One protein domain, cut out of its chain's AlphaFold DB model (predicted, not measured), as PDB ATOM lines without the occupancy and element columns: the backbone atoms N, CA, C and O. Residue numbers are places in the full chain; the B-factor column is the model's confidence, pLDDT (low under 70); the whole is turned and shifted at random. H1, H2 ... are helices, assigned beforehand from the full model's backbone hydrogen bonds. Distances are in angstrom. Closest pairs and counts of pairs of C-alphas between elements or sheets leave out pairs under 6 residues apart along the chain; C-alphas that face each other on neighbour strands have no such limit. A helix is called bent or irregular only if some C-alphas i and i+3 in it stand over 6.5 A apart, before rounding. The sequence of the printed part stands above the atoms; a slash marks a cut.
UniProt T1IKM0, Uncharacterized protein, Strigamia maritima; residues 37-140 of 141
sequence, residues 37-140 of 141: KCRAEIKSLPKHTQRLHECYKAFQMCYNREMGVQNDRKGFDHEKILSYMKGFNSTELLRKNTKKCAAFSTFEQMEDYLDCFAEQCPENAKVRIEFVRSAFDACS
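What this domain is: This is residues 37 to 140 of the 141 residues of an uncharacterized protein of Strigamia maritima (UniProt T1IKM0). Two helical hairpins, H1 with H2 and H4 with H5, lie toward opposite ends of an elongated body, and the last helix, H6, runs along one side from beside the end of H5 back to H1 and H2, where its last turns pack on both. The short H3 lies near H4, reached from H2 by a long link, and the two hairpins themselves stay apart. The printed part has 104 residues with six named helices, H1 to H6 in order, and no named strand; its class is all helix. It is compact, with a radius of gyration of the C-alphas of 14.6 A, and spans 48 by 29 by 21 A.

How they stand to each other: H1, residues 37 to 43, and H2, residues 52 to 66, form a hairpin: they touch, closest at the C-alphas of Cys 38 and Cys 62, 5.7 A apart, at a shallow tilt of 23 degrees, opposite ways. H3, residues 78 to 83, is apart from H2. H4, residues 92 to 104, is close to H3 but not clearly touching, the closest C-alphas, those of His 78 and Ala 102, being 6.0 A apart; their steep tilt of 36 degrees is only just beyond shallow. H5, residues 107 to 120, forms a hairpin with H4: they touch, closest at the C-alphas of Phe 104 and Tyr 113, 5.1 A apart, at a shallow tilt of 23 degrees, opposite ways. H5 is irregular: C-alphas 108 and 111 are 7.8 A apart. H6, residues 124 to 139, is the hub, touching three helices. It only just touches H5, with 3 pairs of C-alphas within 8 A, only at the corner by their link. With residues 134 to 139 alone it touches H1, closest at the C-alphas of Arg 39 and Ala 138, 5.2 A apart, at a steep tilt of 42 degrees, the same way. With residues 135 to 139 alone it touches H2, closest at the C-alphas of Cys 55 and Cys 139, 5.8 A apart, at a steep tilt of 63 degrees, opposite ways. Every O i to N i+4 pair is within hydrogen-bond range in H1, H2, H3 and H6, against 5 of 9 in H4 and 7 of 10 in H5.

Where its parts are: H1 begins at C-alpha 37, (23.888, -12.766, -7.014). H2 is 21.1 A long from first to last C-alpha. H4 begins at C-alpha 92, (34.907, -36.984, -29.502), and is 20.3 A long, as is H5. H6 is 21.8 A long and ends at C-alpha 139, (35.443, -12.038, 0.578).

The domain as a whole: The C-alphas farthest apart, those of His 48 and Glu 92, are 48.1 A apart. The printed part has no cut; the link from H2 to H3 is long. Mean pLDDT of the printed part is 73.7, and 36 residues are under 70, among them 85 to 98 and 120 to 128.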
ATOM      1  N   LYS A  37      24.651 -12.086  -8.067       91.38
ATOM      2  CA  LYS A  37      23.888 -12.766  -7.014       91.38
ATOM      3  C   LYS A  37      24.800 -13.339  -5.927       91.38
ATOM      4  O   LYS A  37      24.586 -13.063  -4.749       91.38
ATOM      5  N   CYS A  38      25.844 -14.070  -6.307       89.69
ATOM      6  CA  CYS A  38      26.749 -14.713  -5.360       89.69
ATOM      7  C   CYS A  38      27.602 -13.711  -4.580       89.69
ATOM      8  O   CYS A  38      27.799 -13.885  -3.378       89.69
ATOM      9  N   ARG A  39      28.033 -12.601  -5.197       89.38
ATOM     10  CA  ARG A  39      28.672 -11.507  -4.447       89.38
ATOM     11  C   ARG A  39      27.746 -10.917  -3.389       89.38
ATOM     12  O   ARG A  39      28.202 -10.642  -2.282       89.38
ATOM     13  N   ALA A  40      26.471 -10.703  -3.717       91.12
ATOM     14  CA  ALA A  40      25.501 -10.170  -2.766       91.12
ATOM     15  C   ALA A  40      25.256 -11.142  -1.600       91.12
ATOM     16  O   ALA A  40      25.269 -10.716  -0.445       91.12
ATOM     17  N   GLU A  41      25.114 -12.441  -1.891       91.06
ATOM     18  CA  GLU A  41      24.978 -13.496  -0.878       91.06
ATOM     19  C   GLU A  41      26.171 -13.487   0.084       91.06
ATOM     20  O   GLU A  41      25.986 -13.356   1.293       91.06
ATOM     21  N   ILE A  42      27.400 -13.503  -0.437       89.94
ATOM     22  CA  ILE A  42      28.603 -13.523   0.401       89.94
ATOM     23  C   ILE A  42      28.784 -12.236   1.209       89.94
ATOM     24  O   ILE A  42      29.088 -12.306   2.400       89.94
ATOM     25  N   LYS A  43      28.537 -11.060   0.620       88.06
ATOM     26  CA  LYS A  43      28.634  -9.778   1.341       88.06
ATOM     27  C   LYS A  43      27.589  -9.624   2.447       88.06
ATOM     28  O   LYS A  43      27.798  -8.820   3.354       88.06
ATOM     29  N   SER A  44      26.489 -10.375   2.385       88.31
ATOM     30  CA  SER A  44      25.460 -10.387   3.431       88.31
ATOM     31  C   SER A  44      25.832 -11.233   4.656       88.31
ATOM     32  O   SER A  44      25.201 -11.096   5.706       88.31
ATOM     33  N   LEU A  45      26.858 -12.089   4.556       83.25
ATOM     34  CA  LEU A  45      27.285 -12.945   5.660       83.25
ATOM     35  C   LEU A  45      28.037 -12.144   6.748       83.25
ATOM     36  O   LEU A  45      28.743 -11.179   6.440       83.25
ATOM     37  N   PRO A  46      27.946 -12.538   8.034       79.88
ATOM     38  CA  PRO A  46      28.618 -11.828   9.121       79.88
ATOM     39  C   PRO A  46      30.151 -11.840   8.979       79.88
ATOM     40  O   PRO A  46      30.765 -12.903   8.920       79.88
ATOM     41  N   LYS A  47      30.800 -10.667   9.029       69.94
ATOM     42  CA  LYS A  47      32.261 -10.522   8.823       69.94
ATOM     43  C   LYS A  47      33.133 -11.426   9.709       69.94
ATOM     44  O   LYS A  47      34.128 -11.968   9.249       69.94
ATOM     45  N   HIS A  48      32.752 -11.643  10.970       57.81
ATOM     46  CA  HIS A  48      33.515 -12.484  11.908       57.81
ATOM     47  C   HIS A  48      33.484 -13.988  11.569       57.81
ATOM     48  O   HIS A  48      34.210 -14.768  12.182       57.81
ATOM     49  N   THR A  49      32.662 -14.400  10.598       58.00
ATOM     50  CA  THR A  49      32.586 -15.786  10.108       58.00
ATOM     51  C   THR A  49      33.448 -16.035   8.866       58.00
ATOM     52  O   THR A  49      33.631 -17.181   8.461       58.00
ATOM     53  N   GLN A  50      34.033 -14.989   8.273       64.62
ATOM     54  CA  GLN A  50      34.701 -15.067   6.974       64.62
ATOM     55  C   GLN A  50      36.218 -15.250   7.122       64.62
ATOM     56  O   GLN A  50      37.000 -14.309   7.022       64.62
ATOM     57  N   ARG A  51      36.670 -16.495   7.314       78.44
ATOM     58  CA  ARG A  51      38.043 -16.854   6.910       78.44
ATOM     59  C   ARG A  51      38.085 -16.853   5.383       78.44
ATOM     60  O   ARG A  51      37.206 -17.458   4.779       78.44
ATOM     61  N   LEU A  52      39.100 -16.235   4.768       80.12
ATOM     62  CA  LEU A  52      39.197 -16.082   3.304       80.12
ATOM     63  C   LEU A  52      38.937 -17.399   2.550       80.12
ATOM     64  O   LEU A  52      38.171 -17.420   1.595       80.12
ATOM     65  N   HIS A  53      39.502 -18.507   3.041       79.25
ATOM     66  CA  HIS A  53      39.302 -19.848   2.478       79.25
ATOM     67  C   HIS A  53      37.849 -20.339   2.550       79.25
ATOM     68  O   HIS A  53      37.312 -20.857   1.578       79.25
ATOM     69  N   GLU A  54      37.190 -20.156   3.694       80.69
ATOM     70  CA  GLU A  54      35.799 -20.586   3.888       80.69
ATOM     71  C   GLU A  54      34.821 -19.681   3.129       80.69
ATOM     72  O   GLU A  54      33.822 -20.151   2.590       80.69
ATOM     73  N   CYS A  55      35.150 -18.394   3.002       83.75
ATOM     74  CA  CYS A  55      34.406 -17.471   2.158       83.75
ATOM     75  C   CYS A  55      34.527 -17.828   0.670       83.75
ATOM     76  O   CYS A  55      33.518 -17.880  -0.031       83.75
ATOM     77  N   TYR A  56      35.740 -18.142   0.200       82.94
ATOM     78  CA  TYR A  56      35.977 -18.593  -1.172       82.94
ATOM     79  C   TYR A  56      35.178 -19.864  -1.488       82.94
ATOM     80  O   TYR A  56      34.465 -19.909  -2.489       82.94
ATOM     81  N   LYS A  57      35.194 -20.855  -0.584       79.56
ATOM     82  CA  LYS A  57      34.354 -22.058  -0.705       79.56
ATOM     83  C   LYS A  57      32.868 -21.722  -0.792       79.56
ATOM     84  O   LYS A  57      32.180 -22.253  -1.657       79.56
ATOM     85  N   ALA A  58      32.362 -20.843   0.074       84.06
ATOM     86  CA  ALA A  58      30.957 -20.441   0.049       84.06
ATOM     87  C   ALA A  58      30.585 -19.743  -1.273       84.06
ATOM     88  O   ALA A  58      29.536 -20.028  -1.854       84.06
ATOM     89  N   PHE A  59      31.468 -18.884  -1.790       86.00
ATOM     90  CA  PHE A  59      31.295 -18.223  -3.084       86.00
ATOM     91  C   PHE A  59      31.235 -19.244  -4.233       86.00
ATOM     92  O   PHE A  59      30.332 -19.196  -5.070       86.00
ATOM     93  N   GLN A  60      32.137 -20.226  -4.225       81.81
ATOM     94  CA  GLN A  60      32.191 -21.316  -5.201       81.81
ATOM     95  C   GLN A  60      30.959 -22.231  -5.128       81.81
ATOM     96  O   GLN A  60      30.398 -22.605  -6.158       81.81
ATOM     97  N   MET A  61      30.474 -22.534  -3.920       80.81
ATOM     98  CA  MET A  61      29.223 -23.270  -3.716       80.81
ATOM     99  C   MET A  61      28.018 -22.526  -4.292       80.81
ATOM    100  O   MET A  61      27.185 -23.152  -4.945       80.81
ATOM    101  N   CYS A  62      27.932 -21.208  -4.081       86.44
ATOM    102  CA  CYS A  62      26.879 -20.398  -4.685       86.44
ATOM    103  C   CYS A  62      26.927 -20.507  -6.213       86.44
ATOM    104  O   CYS A  62      25.926 -20.863  -6.828       86.44
ATOM    105  N   TYR A  63      28.098 -20.323  -6.826       86.88
ATOM    106  CA  TYR A  63      28.241 -20.440  -8.279       86.88
ATOM    107  C   TYR A  63      27.799 -21.797  -8.819       86.88
ATOM    108  O   TYR A  63      27.024 -21.857  -9.771       86.88
ATOM    109  N   ASN A  64      28.243 -22.890  -8.201       80.75
ATOM    110  CA  ASN A  64      27.895 -24.233  -8.659       80.75
ATOM    111  C   ASN A  64      26.389 -24.510  -8.551       80.75
ATOM    112  O   ASN A  64      25.802 -25.125  -9.444       80.75
ATOM    113  N   ARG A  65      25.758 -24.018  -7.480       84.75
ATOM    114  CA  ARG A  65      24.311 -24.102  -7.272       84.75
ATOM    115  C   ARG A  65      23.551 -23.309  -8.335       84.75
ATOM    116  O   ARG A  65      22.635 -23.844  -8.948       84.75
ATOM    117  N   GLU A  66      23.942 -22.061  -8.578       86.06
ATOM    118  CA  GLU A  66      23.268 -21.177  -9.538       86.06
ATOM    119  C   GLU A  66      23.492 -21.603 -10.997       86.06
ATOM    120  O   GLU A  66      22.598 -21.456 -11.825       86.06
ATOM    121  N   MET A  67      24.642 -22.203 -11.313       80.50
ATOM    122  CA  MET A  67      24.881 -22.839 -12.613       80.50
ATOM    123  C   MET A  67      24.139 -24.176 -12.764       80.50
ATOM    124  O   MET A  67      24.163 -24.769 -13.842       80.50
ATOM    125  N   GLY A  68      23.506 -24.689 -11.704       81.62
ATOM    126  CA  GLY A  68      22.822 -25.981 -11.713       81.62
ATOM    127  C   GLY A  68      23.758 -27.167 -11.960       81.62
ATOM    128  O   GLY A  68      23.302 -28.200 -12.432       81.62
ATOM    129  N   VAL A  69      25.057 -27.015 -11.681       78.12
ATOM    130  CA  VAL A  69      26.079 -28.068 -11.858       78.12
ATOM    131  C   VAL A  69      26.328 -28.845 -10.574       78.12
ATOM    132  O   VAL A  69      27.248 -29.655 -10.507       78.12
ATOM    133  N   GLN A  70      25.542 -28.585  -9.533       77.19
ATOM    134  CA  GLN A  70      25.591 -29.340  -8.298       77.19
ATOM    135  C   GLN A  70      24.645 -30.539  -8.399       77.19
ATOM    136  O   GLN A  70      23.442 -30.368  -8.570       77.19
ATOM    137  N   ASN A  71      25.189 -31.750  -8.287       69.69
ATOM    138  CA  ASN A  71      24.389 -32.973  -8.255       69.69
ATOM    139  C   ASN A  71      23.747 -33.191  -6.867       69.69
ATOM    140  O   ASN A  71      24.107 -32.536  -5.886       69.69
ATOM    141  N   ASP A  72      22.845 -34.172  -6.756       69.31
ATOM    142  CA  ASP A  72      22.110 -34.495  -5.517       69.31
ATOM    143  C   ASP A  72      23.012 -34.822  -4.312       69.31
ATOM    144  O   ASP A  72      22.598 -34.736  -3.156       69.31
ATOM    145  N   ARG A  73      24.274 -35.190  -4.567       66.06
ATOM    146  CA  ARG A  73      25.287 -35.500  -3.546       66.06
ATOM    147  C   ARG A  73      26.182 -34.308  -3.218       66.06
ATOM    148  O   ARG A  73      27.228 -34.488  -2.601       66.06
ATOM    149  N   LYS A  74      25.789 -33.098  -3.627       65.44
ATOM    150  CA  LYS A  74      26.564 -31.853  -3.498       65.44
ATOM    151  C   LYS A  74      27.901 -31.857  -4.252       65.44
ATOM    152  O   LYS A  74      28.700 -30.946  -4.046       65.44
ATOM    153  N   GLY A  75      28.128 -32.852  -5.109       67.00
ATOM    154  CA  GLY A  75      29.254 -32.939  -6.032       67.00
ATOM    155  C   GLY A  75      28.939 -32.285  -7.379       67.00
ATOM    156  O   GLY A  75      27.955 -31.558  -7.499       67.00
ATOM    157  N   PHE A  76      29.739 -32.572  -8.402       71.50
ATOM    158  CA  PHE A  76      29.548 -32.020  -9.744       71.50
ATOM    159  C   PHE A  76      28.675 -32.891 -10.644       71.50
ATOM    160  O   PHE A  76      28.875 -34.103 -10.757       71.50
ATOM    161  N   ASP A  77      27.737 -32.257 -11.335       77.12
ATOM    162  CA  ASP A  77      27.105 -32.795 -12.531       77.12
ATOM    163  C   ASP A  77      28.022 -32.520 -13.728       77.12
ATOM    164  O   ASP A  77      28.040 -31.437 -14.321       77.12
ATOM    165  N   HIS A  78      28.844 -33.521 -14.041       75.12
ATOM    166  CA  HIS A  78      29.796 -33.446 -15.138       75.12
ATOM    167  C   HIS A  78      29.094 -33.247 -16.484       75.12
ATOM    168  O   HIS A  78      29.525 -32.400 -17.255       75.12
ATOM    169  N   GLU A  79      27.985 -33.939 -16.749       76.50
ATOM    170  CA  GLU A  79      27.257 -33.797 -18.016       76.50
ATOM    171  C   GLU A  79      26.668 -32.388 -18.161       76.50
ATOM    172  O   GLU A  79      26.697 -31.807 -19.250       76.50
ATOM    173  N   LYS A  80      26.212 -31.779 -17.059       76.56
ATOM    174  CA  LYS A  80      25.760 -30.384 -17.073       76.56
ATOM    175  C   LYS A  80      26.892 -29.409 -17.391       76.56
ATOM    176  O   LYS A  80      26.694 -28.511 -18.206       76.56
ATOM    177  N   ILE A  81      28.076 -29.594 -16.811       75.12
ATOM    178  CA  ILE A  81      29.255 -28.761 -17.115       75.12
ATOM    179  C   ILE A  81      29.642 -28.885 -18.588       75.12
ATOM    180  O   ILE A  81      29.898 -27.884 -19.252       75.12
ATOM    181  N   LEU A  82      29.611 -30.101 -19.124       71.62
ATOM    182  CA  LEU A  82      29.893 -30.355 -20.533       71.62
ATOM    183  C   LEU A  82      28.857 -29.709 -21.460       71.62
ATOM    184  O   LEU A  82      29.219 -29.239 -22.535       71.62
ATOM    185  N   SER A  83      27.591 -29.606 -21.036       72.69
ATOM    186  CA  SER A  83      26.545 -28.914 -21.806       72.69
ATOM    187  C   SER A  83      26.808 -27.416 -22.004       72.69
ATOM    188  O   SER A  83      26.276 -26.821 -22.938       72.69
ATOM    189  N   TYR A  84      27.654 -26.814 -21.164       70.50
ATOM    190  CA  TYR A  84      28.084 -25.420 -21.285       70.50
ATOM    191  C   TYR A  84      29.269 -25.230 -22.240       70.50
ATOM    192  O   TYR A  84      29.611 -24.105 -22.603       70.50
ATOM    193  N   MET A  85      29.897 -26.315 -22.689       68.50
ATOM    194  CA  MET A  85      31.035 -26.243 -23.593       68.50
ATOM    195  C   MET A  85      30.565 -26.251 -25.048       68.50
ATOM    196  O   MET A  85      29.979 -27.228 -25.523       68.50
ATOM    197  N   LYS A  86      30.891 -25.183 -25.788       57.66
ATOM    198  CA  LYS A  86      30.524 -24.975 -27.205       57.66
ATOM    199  C   LYS A  86      30.878 -26.169 -28.095       57.66
ATOM    200  O   LYS A  86      30.175 -26.462 -29.059       57.66
ATOM    201  N   GLY A  87      31.974 -26.854 -27.762       52.31
ATOM    202  CA  GLY A  87      32.541 -27.944 -28.547       52.31
ATOM    203  C   GLY A  87      32.211 -29.363 -28.076       52.31
ATOM    204  O   GLY A  87      32.736 -30.316 -28.652       52.31
ATOM    205  N   PHE A  88      31.366 -29.561 -27.055       49.38
ATOM    206  CA  PHE A  88      31.116 -30.921 -26.549       49.38
ATOM    207  C   PHE A  88      30.411 -31.829 -27.574       49.38
ATOM    208  O   PHE A  88      30.630 -33.040 -27.593       49.38
ATOM    209  N   ASN A  89      29.638 -31.232 -28.487       45.69
ATOM    210  CA  ASN A  89      29.080 -31.926 -29.649       45.69
ATOM    211  C   ASN A  89      30.034 -31.996 -30.857       45.69
ATOM    212  O   ASN A  89      29.719 -32.707 -31.807       45.69
ATOM    213  N   SER A  90      31.167 -31.281 -30.867       48.16
ATOM    214  CA  SER A  90      32.011 -31.148 -32.064       48.16
ATOM    215  C   SER A  90      33.292 -31.987 -32.052       48.16
ATOM    216  O   SER A  90      33.835 -32.222 -33.129       48.16
ATOM    217  N   THR A  91      33.779 -32.487 -30.907       57.16
ATOM    218  CA  THR A  91      34.955 -33.384 -30.883       57.16
ATOM    219  C   THR A  91      34.868 -34.503 -29.836       57.16
ATOM    220  O   THR A  91      34.942 -34.288 -28.626       57.16
ATOM    221  N   GLU A  92      34.827 -35.753 -30.311       61.62
ATOM    222  CA  GLU A  92      34.907 -36.984 -29.502       61.62
ATOM    223  C   GLU A  92      36.143 -37.010 -28.575       61.62
ATOM    224  O   GLU A  92      36.114 -37.583 -27.484       61.62
ATOM    225  N   LEU A  93      37.213 -36.310 -28.970       60.22
ATOM    226  CA  LEU A  93      38.435 -36.125 -28.190       60.22
ATOM    227  C   LEU A  93      38.206 -35.319 -26.901       60.22
ATOM    228  O   LEU A  93      38.666 -35.732 -25.837       60.22
ATOM    229  N   LEU A  94      37.456 -34.212 -26.974       61.75
ATOM    230  CA  LEU A  94      37.143 -33.381 -25.808       61.75
ATOM    231  C   LEU A  94      36.282 -34.175 -24.819       61.75
ATOM    232  O   LEU A  94      36.546 -34.179 -23.619       61.75
ATOM    233  N   ARG A  95      35.319 -34.946 -25.341       65.31
ATOM    234  CA  ARG A  95      34.468 -35.850 -24.556       65.31
ATOM    235  C   ARG A  95      35.258 -36.974 -23.885       65.31
ATOM    236  O   ARG A  95      35.029 -37.283 -22.718       65.31
ATOM    237  N   LYS A  96      36.222 -37.575 -24.585       67.69
ATOM    238  CA  LYS A  96      37.085 -38.632 -24.037       67.69
ATOM    239  C   LYS A  96      38.038 -38.108 -22.960       67.69
ATOM    240  O   LYS A  96      38.264 -38.802 -21.968       67.69
ATOM    241  N   ASN A  97      38.589 -36.910 -23.146       65.31
ATOM    242  CA  ASN A  97      39.551 -36.336 -22.211       65.31
ATOM    243  C   ASN A  97      38.872 -35.798 -20.946       65.31
ATOM    244  O   ASN A  97      39.342 -36.075 -19.846       65.31
ATOM    245  N   THR A  98      37.728 -35.127 -21.088       67.69
ATOM    246  CA  THR A  98      36.960 -34.604 -19.945       67.69
ATOM    247  C   THR A  98      36.319 -35.710 -19.108       67.69
ATOM    248  O   THR A  98      36.250 -35.570 -17.891       67.69
ATOM    249  N   LYS A  99      35.988 -36.873 -19.694       72.88
ATOM    250  CA  LYS A  99      35.478 -38.041 -18.946       72.88
ATOM    251  C   LYS A  99      36.404 -38.492 -17.810       72.88
ATOM    252  O   LYS A  99      35.927 -39.022 -16.810       72.88
ATOM    253  N   LYS A 100      37.720 -38.285 -17.933       74.25
ATOM    254  CA  LYS A 100      38.673 -38.576 -16.847       74.25
ATOM    255  C   LYS A 100      38.492 -37.624 -15.662       74.25
ATOM    256  O   LYS A 100      38.653 -38.050 -14.525       74.25
ATOM    257  N   CYS A 101      38.082 -36.383 -15.919       73.19
ATOM    258  CA  CYS A 101      37.810 -35.389 -14.885       73.19
ATOM    259  C   CYS A 101      36.558 -35.726 -14.060       73.19
ATOM    260  O   CYS A 101      36.470 -35.338 -12.901       73.19
ATOM    261  N   ALA A 102      35.621 -36.519 -14.597       71.19
ATOM    262  CA  ALA A 102      34.460 -37.009 -13.847       71.19
ATOM    263  C   ALA A 102      34.839 -37.853 -12.609       71.19
ATOM    264  O   ALA A 102      34.026 -38.011 -11.696       71.19
ATOM    265  N   ALA A 103      36.072 -38.371 -12.552       75.75
ATOM    266  CA  ALA A 103      36.599 -39.059 -11.375       75.75
ATOM    267  C   ALA A 103      36.713 -38.137 -10.142       75.75
ATOM    268  O   ALA A 103      36.676 -38.629  -9.019       75.75
ATOM    269  N   PHE A 104      36.780 -36.816 -10.343       72.06
ATOM    270  CA  PHE A 104      36.898 -35.788  -9.300       72.06
ATOM    271  C   PHE A 104      35.540 -35.149  -8.962       72.06
ATOM    272  O   PHE A 104      35.415 -33.943  -8.792       72.06
ATOM    273  N   SER A 105      34.471 -35.946  -8.921       66.00
ATOM    274  CA  SER A 105      33.091 -35.436  -8.845       66.00
ATOM    275  C   SER A 105      32.634 -34.998  -7.450       66.00
ATOM    276  O   SER A 105      31.472 -34.621  -7.291       66.00
ATOM    277  N   THR A 106      33.499 -35.034  -6.435       71.50
ATOM    278  CA  THR A 106      33.160 -34.602  -5.070       71.50
ATOM    279  C   THR A 106      33.517 -33.136  -4.835       71.50
ATOM    280  O   THR A 106      34.364 -32.564  -5.515       71.50
ATOM    281  N   PHE A 107      32.881 -32.519  -3.837       67.25
ATOM    282  CA  PHE A 107      33.192 -31.143  -3.440       67.25
ATOM    283  C   PHE A 107      34.655 -30.975  -2.992       67.25
ATOM    284  O   PHE A 107      35.278 -29.954  -3.257       67.25
ATOM    285  N   GLU A 108      35.214 -31.985  -2.327       71.06
ATOM    286  CA  GLU A 108      36.584 -31.966  -1.800       71.06
ATOM    287  C   GLU A 108      37.639 -32.043  -2.912       71.06
ATOM    288  O   GLU A 108      38.741 -31.535  -2.741       71.06
ATOM    289  N   GLN A 109      37.275 -32.614  -4.062       71.56
ATOM    290  CA  GLN A 109      38.128 -32.760  -5.247       71.56
ATOM    291  C   GLN A 109      37.848 -31.677  -6.295       71.56
ATOM    292  O   GLN A 109      38.162 -31.827  -7.473       71.56
ATOM    293  N   MET A 110      37.213 -30.580  -5.885       68.81
ATOM    294  CA  MET A 110      36.780 -29.533  -6.800       68.81
ATOM    295  C   MET A 110      37.939 -28.845  -7.515       68.81
ATOM    296  O   MET A 110      37.839 -28.583  -8.710       68.81
ATOM    297  N   GLU A 111      39.036 -28.575  -6.813       70.69
ATOM    298  CA  GLU A 111      40.223 -28.006  -7.454       70.69
ATOM    299  C   GLU A 111      40.854 -29.013  -8.431       70.69
ATOM    300  O   GLU A 111      41.157 -28.625  -9.553       70.69
ATOM    301  N   ASP A 112      40.912 -30.308  -8.090       75.94
ATOM    302  CA  ASP A 112      41.401 -31.362  -9.001       75.94
ATOM    303  C   ASP A 112      40.531 -31.472 -10.267       75.94
ATOM    304  O   ASP A 112      41.032 -31.638 -11.383       75.94
ATOM    305  N   TYR A 113      39.210 -31.346 -10.108       72.44
ATOM    306  CA  TYR A 113      38.266 -31.301 -11.221       72.44
ATOM    307  C   TYR A 113      38.541 -30.095 -12.124       72.44
ATOM    308  O   TYR A 113      38.647 -30.242 -13.342       72.44
ATOM    309  N   LEU A 114      38.671 -28.901 -11.538       71.19
ATOM    310  CA  LEU A 114      38.901 -27.659 -12.276       71.19
ATOM    311  C   LEU A 114      40.269 -27.643 -12.969       71.19
ATOM    312  O   LEU A 114      40.355 -27.186 -14.110       71.19
ATOM    313  N   ASP A 115      41.308 -28.178 -12.330       74.69
ATOM    314  CA  ASP A 115      42.645 -28.311 -12.906       74.69
ATOM    315  C   ASP A 115      42.630 -29.279 -14.098       74.69
ATOM    316  O   ASP A 115      43.082 -28.919 -15.188       74.69
ATOM    317  N   CYS A 116      41.986 -30.444 -13.953       73.62
ATOM    318  CA  CYS A 116      41.789 -31.393 -15.054       73.62
ATOM    319  C   CYS A 116      41.065 -30.749 -16.250       73.62
ATOM    320  O   CYS A 116      41.433 -30.971 -17.405       73.62
ATOM    321  N   PHE A 117      40.062 -29.901 -15.997       70.00
ATOM    322  CA  PHE A 117      39.358 -29.159 -17.047       70.00
ATOM    323  C   PHE A 117      40.196 -28.036 -17.673       70.00
ATOM    324  O   PHE A 117      40.067 -27.768 -18.870       70.00
ATOM    325  N   ALA A 118      41.043 -27.359 -16.898       68.88
ATOM    326  CA  ALA A 118      41.906 -26.290 -17.394       68.88
ATOM    327  C   ALA A 118      42.987 -26.813 -18.352       68.88
ATOM    328  O   ALA A 118      43.278 -26.156 -19.351       68.88
ATOM    329  N   GLU A 119      43.513 -28.016 -18.109       72.56
ATOM    330  CA  GLU A 119      44.468 -28.677 -19.009       72.56
ATOM    331  C   GLU A 119      43.884 -28.957 -20.400       72.56
ATOM    332  O   GLU A 119      44.602 -28.918 -21.397       72.56
ATOM    333  N   GLN A 120      42.577 -29.223 -20.483       69.94
ATOM    334  CA  GLN A 120      41.898 -29.501 -21.754       69.94
ATOM    335  C   GLN A 120      41.420 -28.227 -22.462       69.94
ATOM    336  O   GLN A 120      41.165 -28.251 -23.664       69.94
ATOM    337  N   CYS A 121      41.300 -27.122 -21.722       68.88
ATOM    338  CA  CYS A 121      40.722 -25.868 -22.189       68.88
ATOM    339  C   CYS A 121      41.509 -24.667 -21.650       68.88
ATOM    340  O   CYS A 121      41.131 -24.101 -20.625       68.88
ATOM    341  N   PRO A 122      42.560 -24.210 -22.356       68.12
ATOM    342  CA  PRO A 122      43.421 -23.111 -21.902       68.12
ATOM    343  C   PRO A 122      42.673 -21.795 -21.634       68.12
ATOM    344  O   PRO A 122      43.096 -20.974 -20.822       68.12
ATOM    345  N   GLU A 123      41.526 -21.596 -22.287       64.56
ATOM    346  CA  GLU A 123      40.633 -20.450 -22.087       64.56
ATOM    347  C   GLU A 123      40.074 -20.376 -20.655       64.56
ATOM    348  O   GLU A 123      39.843 -19.272 -20.153       64.56
ATOM    349  N   ASN A 124      39.969 -21.516 -19.951       65.31
ATOM    350  CA  ASN A 124      39.592 -21.573 -18.535       65.31
ATOM    351  C   ASN A 124      40.528 -20.753 -17.643       65.31
ATOM    352  O   ASN A 124      40.102 -20.303 -16.585       65.31
ATOM    353  N   ALA A 125      41.779 -20.512 -18.044       66.38
ATOM    354  CA  ALA A 125      42.697 -19.704 -17.246       66.38
ATOM    355  C   ALA A 125      42.179 -18.267 -17.053       66.38
ATOM    356  O   ALA A 125      42.261 -17.724 -15.953       66.38
ATOM    357  N   LYS A 126      41.590 -17.659 -18.094       67.56
ATOM    358  CA  LYS A 126      41.012 -16.306 -18.002       67.56
ATOM    359  C   LYS A 126      39.759 -16.300 -17.128       67.56
ATOM    360  O   LYS A 126      39.654 -15.478 -16.224       67.56
ATOM    361  N   VAL A 127      38.880 -17.276 -17.350       67.94
ATOM    362  CA  VAL A 127      37.659 -17.521 -16.564       67.94
ATOM    363  C   VAL A 127      37.985 -17.667 -15.076       67.94
ATOM    364  O   VAL A 127      37.366 -17.023 -14.233       67.94
ATOM    365  N   ARG A 128      39.012 -18.463 -14.754       69.62
ATOM    366  CA  ARG A 128      39.474 -18.708 -13.384       69.62
ATOM    367  C   ARG A 128      40.037 -17.443 -12.742       69.62
ATOM    368  O   ARG A 128      39.728 -17.179 -11.588       69.62
ATOM    369  N   ILE A 129      40.814 -16.635 -13.469       73.00
ATOM    370  CA  ILE A 129      41.338 -15.361 -12.944       73.00
ATOM    371  C   ILE A 129      40.199 -14.389 -12.612       73.00
ATOM    372  O   ILE A 129      40.220 -13.771 -11.548       73.00
ATOM    373  N   GLU A 130      39.214 -14.240 -13.499       73.38
ATOM    374  CA  GLU A 130      38.063 -13.361 -13.254       73.38
ATOM    375  C   GLU A 130      37.217 -13.845 -12.075       73.38
ATOM    376  O   GLU A 130      36.857 -13.047 -11.207       73.38
ATOM    377  N   PHE A 131      36.982 -15.155 -11.987       77.62
ATOM    378  CA  PHE A 131      36.297 -15.772 -10.857       77.62
ATOM    379  C   PHE A 131      37.032 -15.523  -9.533       77.62
ATOM    380  O   PHE A 131      36.423 -15.054  -8.572       77.62
ATOM    381  N   VAL A 132      38.345 -15.771  -9.486       77.50
ATOM    382  CA  VAL A 132      39.169 -15.560  -8.284       77.50
ATOM    383  C   VAL A 132      39.152 -14.095  -7.855       77.50
ATOM    384  O   VAL A 132      39.029 -13.819  -6.664       77.50
ATOM    385  N   ARG A 133      39.225 -13.149  -8.801       80.00
ATOM    386  CA  ARG A 133      39.097 -11.716  -8.496       80.00
ATOM    387  C   ARG A 133      37.736 -11.388  -7.892       80.00
ATOM    388  O   ARG A 133      37.687 -10.748  -6.849       80.00
ATOM    389  N   SER A 134      36.647 -11.868  -8.492       79.94
ATOM    390  CA  SER A 134      35.300 -11.610  -7.970       79.94
ATOM    391  C   SER A 134      35.085 -12.218  -6.582       79.94
ATOM    392  O   SER A 134      34.538 -11.564  -5.692       79.94
ATOM    393  N   ALA A 135      35.577 -13.440  -6.363       80.94
ATOM    394  CA  ALA A 135      35.549 -14.093  -5.062       80.94
ATOM    395  C   ALA A 135      36.360 -13.299  -4.029       80.94
ATOM    396  O   ALA A 135      35.892 -13.078  -2.914       80.94
ATOM    397  N   PHE A 136      37.546 -12.816  -4.404       82.44
ATOM    398  CA  PHE A 136      38.363 -11.969  -3.543       82.44
ATOM    399  C   PHE A 136      37.639 -10.666  -3.187       82.44
ATOM    400  O   PHE A 136      37.579 -10.332  -2.011       82.44
ATOM    401  N   ASP A 137      37.018  -9.981  -4.145       83.88
ATOM    402  CA  ASP A 137      36.242  -8.754  -3.905       83.88
ATOM    403  C   ASP A 137      34.975  -8.991  -3.061       83.88
ATOM    404  O   ASP A 137      34.460  -8.082  -2.402       83.88
ATOM    405  N   ALA A 138      34.418 -10.203  -3.103       84.00
ATOM    406  CA  ALA A 138      33.299 -10.604  -2.257       84.00
ATOM    407  C   ALA A 138      33.745 -10.884  -0.817       84.00
ATOM    408  O   ALA A 138      33.035 -10.537   0.128       84.00
ATOM    409  N   CYS A 139      34.911 -11.514  -0.675       80.88
ATOM    410  CA  CYS A 139      35.443 -12.038   0.578       80.88
ATOM    411  C   CYS A 139      36.385 -11.093   1.322       80.88
ATOM    412  O   CYS A 139      36.670 -11.321   2.496       80.88
ATOM    413  N   SER A 140      36.875 -10.054   0.653       71.69
ATOM    414  CA  SER A 140      37.798  -9.071   1.211       71.69
ATOM    415  C   SER A 140      37.025  -7.794   1.517       71.69
ATOM    416  O   SER A 140      36.686  -7.026   0.620       71.69
TER     417      SER A 140